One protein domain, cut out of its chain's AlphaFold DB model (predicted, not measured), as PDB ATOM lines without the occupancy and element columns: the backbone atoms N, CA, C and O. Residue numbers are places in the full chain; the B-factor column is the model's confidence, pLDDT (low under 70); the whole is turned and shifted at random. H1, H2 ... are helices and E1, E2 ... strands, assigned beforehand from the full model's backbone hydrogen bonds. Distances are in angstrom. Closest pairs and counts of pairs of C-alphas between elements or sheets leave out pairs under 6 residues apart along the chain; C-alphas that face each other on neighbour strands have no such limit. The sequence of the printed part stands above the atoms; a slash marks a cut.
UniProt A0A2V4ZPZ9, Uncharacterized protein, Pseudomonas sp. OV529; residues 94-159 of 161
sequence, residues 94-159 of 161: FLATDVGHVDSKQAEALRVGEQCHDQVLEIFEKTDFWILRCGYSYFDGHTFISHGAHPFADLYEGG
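Overview. This is residues 94 to 159 of the 161 residues of an uncharacterized protein of Pseudomonas sp. OV529 (UniProt A0A2V4ZPZ9). A twisted four-stranded sheet has helix H1 along one face and no named helix over the other; short H2 sits off the sheet near the last residue. The 66 printed residues run E1, H1, E2, E3, E4, H2, class mixed; the mixed sheet's order is E1 E4 E3 E2. It is compact, radius of gyration of the C-alphas 11.4 A, spanning 34 by 24 by 17 A.

Along the chain. E1, residues 97 to 100, begins at C-alpha 97 (25.891, 2.383, -21.340). H1 is 104 to 112, 12.3 A; E2 121 to 125, 13.1 A; E3 129 to 134, 16.7 A; E4 143 to 147, 13.6 A. H2, 153 to 157, ends at C-alpha 157 (6.598, -17.673, -20.313).

Arrangement. E1 and E4 are parallel (N 97 to O 143, 2.9 A). E2, E3, E4 form a meander, each strand the antiparallel neighbour of the one before (N 124 to O 131, 2.9 A; N 132 to O 144, 2.9 A). E1, H1, E2 form a split strand-helix-strand unit, E4 and E3 between its strands, its crossover right-handed. H1 is on the sheet, height 9.3 A, along E3 at 19 degrees on the local plane. H1 and H2 only just touch, with 3 pairs of C-alphas within 8 A, closest Ser 104 and Asp 154, 7.2 A. In H1 and H2 every O i to N i+4 pair is within hydrogen-bond range.

Size, cuts and confidence. The farthest C-alphas, Phe 94 and Gly 159, are 36.0 A apart. The printed part has no cut and no long link. Residues 137 to 141 and 155 to 159 have pLDDT under 70.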
ATOM      1  N   PHE A  94      23.408   9.157 -23.742       86.06
ATOM      2  CA  PHE A  94      24.658   9.589 -23.108       86.06
ATOM      3  C   PHE A  94      24.691   9.358 -21.586       86.06
ATOM      4  O   PHE A  94      25.761   9.450 -20.989       86.06
ATOM      5  N   LEU A  95      23.537   9.107 -20.951       85.50
ATOM      6  CA  LEU A  95      23.425   8.831 -19.511       85.50
ATOM      7  C   LEU A  95      23.491   7.336 -19.182       85.50
ATOM      8  O   LEU A  95      23.493   6.970 -18.008       85.50
ATOM      9  N   ALA A  96      23.510   6.475 -20.196       88.00
ATOM     10  CA  ALA A  96      23.492   5.035 -20.023       88.00
ATOM     11  C   ALA A  96      24.520   4.363 -20.932       88.00
ATOM     12  O   ALA A  96      24.895   4.885 -21.978       88.00
ATOM     13  N   THR A  97      24.983   3.189 -20.521       88.81
ATOM     14  CA  THR A  97      25.891   2.383 -21.340       88.81
ATOM     15  C   THR A  97      25.072   1.417 -22.185       88.81
ATOM     16  O   THR A  97      24.277   0.648 -21.650       88.81
ATOM     17  N   ASP A  98      25.249   1.458 -23.501       88.06
ATOM     18  CA  ASP A  98      24.603   0.502 -24.398       88.06
ATOM     19  C   ASP A  98      25.276  -0.870 -24.262       88.06
ATOM     20  O   ASP A  98      26.487  -1.000 -24.459       88.06
ATOM     21  N   VAL A  99      24.490  -1.876 -23.883       86.69
ATOM     22  CA  VAL A  99      24.940  -3.265 -23.708       86.69
ATOM     23  C   VAL A  99      24.366  -4.198 -24.777       86.69
ATOM     24  O   VAL A  99      24.601  -5.403 -24.731       86.69
ATOM     25  N   GLY A 100      23.671  -3.659 -25.783       86.62
ATOM     26  CA  GLY A 100      23.087  -4.440 -26.866       86.62
ATOM     27  C   GLY A 100      21.869  -5.247 -26.422       86.62
ATOM     28  O   GLY A 100      21.068  -4.791 -25.616       86.62
ATOM     29  N   HIS A 101      21.687  -6.439 -26.986       85.75
ATOM     30  CA  HIS A 101      20.604  -7.331 -26.578       85.75
ATOM     31  C   HIS A 101      20.973  -8.047 -25.280       85.75
ATOM     32  O   HIS A 101      22.000  -8.719 -25.253       85.75
ATOM     33  N   VAL A 102      20.141  -7.904 -24.245       83.31
ATOM     34  CA  VAL A 102      20.329  -8.555 -22.939       83.31
ATOM     35  C   VAL A 102      19.219  -9.574 -22.697       83.31
ATOM     36  O   VAL A 102      18.059  -9.187 -22.556       83.31
ATOM     37  N   ASP A 103      19.586 -10.853 -22.619       82.94
ATOM     38  CA  ASP A 103      18.718 -11.944 -22.151       82.94
ATOM     39  C   ASP A 103      18.791 -12.132 -20.620       82.94
ATOM     40  O   ASP A 103      19.550 -11.451 -19.928       82.94
ATOM     41  N   SER A 104      18.025 -13.074 -20.065       82.50
ATOM     42  CA  SER A 104      17.939 -13.275 -18.610       82.50
ATOM     43  C   SER A 104      19.264 -13.679 -17.973       82.50
ATOM     44  O   SER A 104      19.581 -13.258 -16.860       82.50
ATOM     45  N   LYS A 105      20.078 -14.462 -18.688       83.75
ATOM     46  CA  LYS A 105      21.399 -14.895 -18.220       83.75
ATOM     47  C   LYS A 105      22.386 -13.740 -18.228       83.75
ATOM     48  O   LYS A 105      23.199 -13.632 -17.314       83.75
ATOM     49  N   GLN A 106      22.322 -12.883 -19.237       83.62
ATOM     50  CA  GLN A 106      23.145 -11.685 -19.335       83.62
ATOM     51  C   GLN A 106      22.712 -10.626 -18.321       83.62
ATOM     52  O   GLN A 106      23.577 -10.002 -17.715       83.62
ATOM     53  N   ALA A 107      21.410 -10.469 -18.072       82.81
ATOM     54  CA  ALA A 107      20.885  -9.604 -17.019       82.81
ATOM     55  C   ALA A 107      21.362 -10.062 -15.632       82.81
ATOM     56  O   ALA A 107      21.793  -9.242 -14.824       82.81
ATOM     57  N   GLU A 108      21.365 -11.371 -15.375       83.31
ATOM     58  CA  GLU A 108      21.899 -11.935 -14.132       83.31
ATOM     59  C   GLU A 108      23.425 -11.780 -14.035       83.31
ATOM     60  O   GLU A 108      23.952 -11.434 -12.980       83.31
ATOM     61  N   ALA A 109      24.152 -11.952 -15.142       84.19
ATOM     62  CA  ALA A 109      25.592 -11.702 -15.182       84.19
ATOM     63  C   ALA A 109      25.935 -10.219 -14.941       84.19
ATOM     64  O   ALA A 109      26.907  -9.926 -14.248       84.19
ATOM     65  N   LEU A 110      25.125  -9.289 -15.459       83.75
ATOM     66  CA  LEU A 110      25.211  -7.852 -15.176       83.75
ATOM     67  C   LEU A 110      24.980  -7.572 -13.686       83.75
ATOM     68  O   LEU A 110      25.742  -6.824 -13.076       83.75
ATOM     69  N   ARG A 111      23.967  -8.220 -13.096       82.88
ATOM     70  CA  ARG A 111      23.606  -8.097 -11.678       82.88
ATOM     71  C   ARG A 111      24.741  -8.538 -10.752       82.88
ATOM     72  O   ARG A 111      25.116  -7.801  -9.844       82.88
ATOM     73  N   VAL A 112      25.292  -9.726 -10.989       83.81
ATOM     74  CA  VAL A 112      26.346 -10.340 -10.157       83.81
ATOM     75  C   VAL A 112      27.740  -9.788 -10.494       83.81
ATOM     76  O   VAL A 112      28.679  -9.931  -9.711       83.81
ATOM     77  N   GLY A 113      27.890  -9.145 -11.651       80.94
ATOM     78  CA  GLY A 113      29.146  -8.564 -12.106       80.94
ATOM     79  C   GLY A 113      29.604  -7.345 -11.300       80.94
ATOM     80  O   GLY A 113      28.880  -6.783 -10.477       80.94
ATOM     81  N   GLU A 114      30.821  -6.886 -11.605       76.69
ATOM     82  CA  GLU A 114      31.461  -5.720 -10.966       76.69
ATOM     83  C   GLU A 114      30.661  -4.417 -11.119       76.69
ATOM     84  O   GLU A 114      30.866  -3.459 -10.386       76.69
ATOM     85  N   GLN A 115      29.746  -4.363 -12.082       78.38
ATOM     86  CA  GLN A 115      28.992  -3.154 -12.388       78.38
ATOM     87  C   GLN A 115      27.798  -2.946 -11.452       78.38
ATOM     88  O   GLN A 115      27.522  -1.813 -11.069       78.38
ATOM     89  N   CYS A 116      27.095  -4.017 -11.071       81.19
ATOM     90  CA  CYS A 116      25.969  -3.926 -10.141       81.19
ATOM     91  C   CYS A 116      26.289  -4.452  -8.737       81.19
ATOM     92  O   CYS A 116      25.503  -4.187  -7.836       81.19
ATOM     93  N   HIS A 117      27.407  -5.155  -8.508       83.19
ATOM     94  CA  HIS A 117      27.797  -5.677  -7.188       83.19
ATOM     95  C   HIS A 117      26.660  -6.410  -6.450       83.19
ATOM     96  O   HIS A 117      26.417  -6.164  -5.268       83.19
ATOM     97  N   ASP A 118      25.937  -7.282  -7.153       82.00
ATOM     98  CA  ASP A 118      24.806  -8.061  -6.627       82.00
ATOM     99  C   ASP A 118      23.581  -7.214  -6.206       82.00
ATOM    100  O   ASP A 118      22.647  -7.713  -5.578       82.00
ATOM    101  N   GLN A 119      23.528  -5.930  -6.587       82.56
ATOM    102  CA  GLN A 119      22.360  -5.075  -6.366       82.56
ATOM    103  C   GLN A 119      21.162  -5.512  -7.218       82.56
ATOM    104  O   GLN A 119      21.308  -6.084  -8.294       82.56
ATOM    105  N   VAL A 120      19.950  -5.201  -6.748       83.56
ATOM    106  CA  VAL A 120      18.704  -5.447  -7.494       83.56
ATOM    107  C   VAL A 120      18.723  -4.686  -8.819       83.56
ATOM    108  O   VAL A 120      19.051  -3.506  -8.829       83.56
ATOM    109  N   LEU A 121      18.348  -5.334  -9.922       86.38
ATOM    110  CA  LEU A 121      18.251  -4.687 -11.230       86.38
ATOM    111  C   LEU A 121      16.840  -4.114 -11.429       86.38
ATOM    112  O   LEU A 121      15.868  -4.866 -11.507       86.38
ATOM    113  N   GLU A 122      16.716  -2.792 -11.502       87.12
ATOM    114  CA  GLU A 122      15.469  -2.119 -11.873       87.12
ATOM    115  C   GLU A 122      15.325  -2.102 -13.401       87.12
ATOM    116  O   GLU A 122      16.275  -1.753 -14.105       87.12
ATOM    117  N   ILE A 123      14.142  -2.449 -13.912       88.12
ATOM    118  CA  ILE A 123      13.854  -2.463 -15.351       88.12
ATOM    119  C   ILE A 123      12.771  -1.439 -15.663       88.12
ATOM    120  O   ILE A 123      11.694  -1.467 -15.070       88.12
ATOM    121  N   PHE A 124      13.045  -0.569 -16.632       89.38
ATOM    122  CA  PHE A 124      12.094   0.413 -17.135       89.38
ATOM    123  C   PHE A 124      11.888   0.230 -18.635       89.38
ATOM    124  O   PHE A 124      12.835   0.317 -19.419       89.38
ATOM    125  N   GLU A 125      10.636   0.029 -19.035       89.38
ATOM    126  CA  GLU A 125      10.240  -0.003 -20.441       89.38
ATOM    127  C   GLU A 125      10.337   1.395 -21.065       89.38
ATOM    128  O   GLU A 125       9.929   2.400 -20.462       89.38
ATOM    129  N   LYS A 126      10.886   1.458 -22.280       90.88
ATOM    130  CA  LYS A 126      10.870   2.620 -23.178       90.88
ATOM    131  C   LYS A 126      10.363   2.174 -24.545       90.88
ATOM    132  O   LYS A 126      10.230   0.986 -24.804       90.88
ATOM    133  N   THR A 127      10.060   3.132 -25.418       86.62
ATOM    134  CA  THR A 127       9.403   2.847 -26.704       86.62
ATOM    135  C   THR A 127      10.176   1.855 -27.578       86.62
ATOM    136  O   THR A 127       9.550   0.994 -28.184       86.62
ATOM    137  N   ASP A 128      11.510   1.941 -27.603       85.25
ATOM    138  CA  ASP A 128      12.349   1.138 -28.509       85.25
ATOM    139  C   ASP A 128      13.391   0.266 -27.783       85.25
ATOM    140  O   ASP A 128      14.108  -0.508 -28.415       85.25
ATOM    141  N   PHE A 129      13.514   0.400 -26.462       88.94
ATOM    142  CA  PHE A 129      14.553  -0.254 -25.666       88.94
ATOM    143  C   PHE A 129      14.148  -0.371 -24.194       88.94
ATOM    144  O   PHE A 129      13.173   0.222 -23.736       88.94
ATOM    145  N   TRP A 130      14.940  -1.111 -23.433       89.50
ATOM    146  CA  TRP A 130      14.783  -1.314 -22.001       89.50
ATOM    147  C   TRP A 130      15.919  -0.630 -21.261       89.50
ATOM    148  O   TRP A 130      17.080  -0.743 -21.653       89.50
ATOM    149  N   ILE A 131      15.597   0.063 -20.174       90.31
ATOM    150  CA  ILE A 131      16.608   0.588 -19.263       90.31
ATOM    151  C   ILE A 131      16.763  -0.361 -18.086       90.31
ATOM    152  O   ILE A 131      15.793  -0.660 -17.397       90.31
ATOM    153  N   LEU A 132      17.997  -0.792 -17.857       90.00
ATOM    154  CA  LEU A 132      18.412  -1.632 -16.742       90.00
ATOM    155  C   LEU A 132      19.236  -0.765 -15.789       90.00
ATOM    156  O   LEU A 132      20.222  -0.166 -16.216       90.00
ATOM    157  N   ARG A 133      18.867  -0.673 -14.512       89.19
ATOM    158  CA  ARG A 133      19.612   0.128 -13.532       89.19
ATOM    159  C   ARG A 133      19.982  -0.679 -12.299       89.19
ATOM    160  O   ARG A 133      19.137  -1.361 -11.730       89.19
ATOM    161  N   CYS A 134      21.239  -0.580 -11.874       87.94
ATOM    162  CA  CYS A 134      21.701  -1.223 -10.649       87.94
ATOM    163  C   CYS A 134      21.179  -0.481  -9.416       87.94
ATOM    164  O   CYS A 134      21.465   0.702  -9.219       87.94
ATOM    165  N   GLY A 135      20.467  -1.208  -8.566       81.88
ATOM    166  CA  GLY A 135      20.054  -0.803  -7.234       81.88
ATOM    167  C   GLY A 135      19.037   0.334  -7.178       81.88
ATOM    168  O   GLY A 135      18.781   1.074  -8.122       81.88
ATOM    169  N   TYR A 136      18.506   0.523  -5.972       71.38
ATOM    170  CA  TYR A 136      17.600   1.627  -5.647       71.38
ATOM    171  C   TYR A 136      18.339   2.931  -5.301       71.38
ATOM    172  O   TYR A 136      17.713   3.940  -4.972       71.38
ATOM    173  N   SER A 137      19.679   2.926  -5.333       67.94
ATOM    174  CA  SER A 137      20.478   4.100  -4.980       67.94
ATOM    175  C   SER A 137      20.270   5.223  -5.995       67.94
ATOM    176  O   SER A 137      20.378   5.046  -7.213       67.94
ATOM    177  N   TYR A 138      19.987   6.421  -5.487       63.22
ATOM    178  CA  TYR A 138      19.845   7.623  -6.307       63.22
ATOM    179  C   TYR A 138      21.184   8.113  -6.875       63.22
ATOM    180  O   TYR A 138      21.182   8.777  -7.906       63.22
ATOM    181  N   PHE A 139      22.305   7.762  -6.238       62.25
ATOM    182  CA  PHE A 139      23.621   8.331  -6.546       62.25
ATOM    183  C   PHE A 139      24.569   7.364  -7.264       62.25
ATOM    184  O   PHE A 139      25.304   7.809  -8.137       62.25
ATOM    185  N   ASP A 140      24.504   6.064  -6.961       63.59
ATOM    186  CA  ASP A 140      25.521   5.081  -7.395       63.59
ATOM    187  C   ASP A 140      24.991   4.000  -8.352       63.59
ATOM    188  O   ASP A 140      25.650   2.994  -8.599       63.59
ATOM    189  N   GLY A 141      23.782   4.170  -8.889       69.88
ATOM    190  CA  GLY A 141      23.211   3.184  -9.807       69.88
ATOM    191  C   GLY A 141      23.742   3.344 -11.230       69.88
ATOM    192  O   GLY A 141      23.427   4.344 -11.876       69.88
ATOM    193  N   HIS A 142      24.492   2.358 -11.732       84.75
ATOM    194  CA  HIS A 142      24.844   2.275 -13.152       84.75
ATOM    195  C   HIS A 142      23.597   2.003 -13.998       84.75
ATOM    196  O   HIS A 142      22.783   1.148 -13.651       84.75
ATOM    197  N   THR A 143      23.469   2.727 -15.111       88.31
ATOM    198  CA  THR A 143      22.334   2.620 -16.035       88.31
ATOM    199  C   THR A 143      22.799   2.037 -17.365       88.31
ATOM    200  O   THR A 143      23.778   2.510 -17.952       88.31
ATOM    201  N   PHE A 144      22.072   1.045 -17.867       90.12
ATOM    202  CA  PHE A 144      22.343   0.345 -19.117       90.12
ATOM    203  C   PHE A 144      21.131   0.376 -20.045       90.12
ATOM    204  O   PHE A 144      19.989   0.409 -19.586       90.12
ATOM    205  N   ILE A 145      21.389   0.347 -21.351       89.88
ATOM    206  CA  ILE A 145      20.366   0.228 -22.396       89.88
ATOM    207  C   ILE A 145      20.435  -1.177 -22.984       89.88
ATOM    208  O   ILE A 145      21.492  -1.587 -23.459       89.88
ATOM    209  N   SER A 146      19.303  -1.880 -22.975       88.88
ATOM    210  CA  SER A 146      19.116  -3.157 -23.660       88.88
ATOM    211  C   SER A 146      18.141  -3.016 -24.826       88.88
ATOM    212  O   SER A 146      17.068  -2.429 -24.684       88.88
ATOM    213  N   HIS A 147      18.488  -3.589 -25.975       85.75
ATOM    214  CA  HIS A 147      17.655  -3.603 -27.179       85.75
ATOM    215  C   HIS A 147      16.974  -4.965 -27.363       85.75
ATOM    216  O   HIS A 147      17.580  -6.013 -27.140       85.75
ATOM    217  N   GLY A 148      15.726  -4.981 -27.836       79.50
ATOM    218  CA  GLY A 148      14.992  -6.212 -28.160       79.50
ATOM    219  C   GLY A 148      13.943  -6.623 -27.120       79.50
ATOM    220  O   GLY A 148      13.236  -5.777 -26.574       79.50
ATOM    221  N   ALA A 149      13.778  -7.932 -26.907       73.69
ATOM    222  CA  ALA A 149      12.762  -8.478 -26.002       73.69
ATOM    223  C   ALA A 149      13.039  -8.126 -24.529       73.69
ATOM    224  O   ALA A 149      14.180  -7.857 -24.157       73.69
ATOM    225  N   HIS A 150      11.989  -8.149 -23.695       75.31
ATOM    226  CA  HIS A 150      12.113  -7.911 -22.255       75.31
ATOM    227  C   HIS A 150      13.206  -8.832 -21.666       75.31
ATOM    228  O   HIS A 150      13.132 -10.043 -21.894       75.31
ATOM    229  N   PRO A 151      14.179  -8.318 -20.884       75.00
ATOM    230  CA  PRO A 151      15.341  -9.099 -20.435       75.00
ATOM    231  C   PRO A 151      15.009 -10.366 -19.639       75.00
ATOM    232  O   PRO A 151      15.813 -11.280 -19.575       75.00
ATOM    233  N   PHE A 152      13.813 -10.440 -19.057       74.88
ATOM    234  CA  PHE A 152      13.300 -11.625 -18.356       74.88
ATOM    235  C   PHE A 152      12.047 -12.240 -19.001       74.88
ATOM    236  O   PHE A 152      11.255 -12.878 -18.312       74.88
ATOM    237  N   ALA A 153      11.798 -12.001 -20.294       73.00
ATOM    238  CA  ALA A 153      10.613 -12.517 -20.996       73.00
ATOM    239  C   ALA A 153      10.456 -14.045 -20.856       73.00
ATOM    240  O   ALA A 153       9.357 -14.553 -20.641       73.00
ATOM    241  N   ASP A 154      11.574 -14.764 -20.896       70.38
ATOM    242  CA  ASP A 154      11.681 -16.214 -20.739       70.38
ATOM    243  C   ASP A 154      11.222 -16.723 -19.360       70.38
ATOM    244  O   ASP A 154      10.683 -17.826 -19.254       70.38
ATOM    245  N   LEU A 155      11.370 -15.915 -18.305       64.25
ATOM    246  CA  LEU A 155      10.889 -16.252 -16.961       64.25
ATOM    247  C   LEU A 155       9.368 -16.101 -16.825       64.25
ATOM    248  O   LEU A 155       8.753 -16.820 -16.037       64.25
ATOM    249  N   TYR A 156       8.749 -15.205 -17.599       63.06
ATOM    250  CA  TYR A 156       7.294 -15.027 -17.598       63.06
ATOM    251  C   TYR A 156       6.577 -16.119 -18.400       63.06
ATOM    252  O   TYR A 156       5.513 -16.585 -17.988       63.06
ATOM    253  N   GLU A 157       7.169 -16.590 -19.498       57.28
ATOM    254  CA  GLU A 157       6.598 -17.673 -20.313       57.28
ATOM    255  C   GLU A 157       6.733 -19.061 -19.651       57.28
ATOM    256  O   GLU A 157       5.921 -19.954 -19.900       57.28
ATOM    257  N   GLY A 158       7.698 -19.244 -18.744       50.06
ATOM    258  CA  GLY A 158       7.901 -20.488 -17.988       50.06
ATOM    259  C   GLY A 158       6.955 -20.712 -16.798       50.06
ATOM    260  O   GLY A 158       6.966 -21.798 -16.221       50.06
ATOM    261  N   GLY A 159       6.135 -19.721 -16.422       43.47
ATOM    262  CA  GLY A 159       5.252 -19.754 -15.243       43.47
ATOM    263  C   GLY A 159       3.871 -20.391 -15.453       43.47
ATOM    264  O   GLY A 159       3.055 -20.392 -14.534       43.47
TER     265      GLY A 159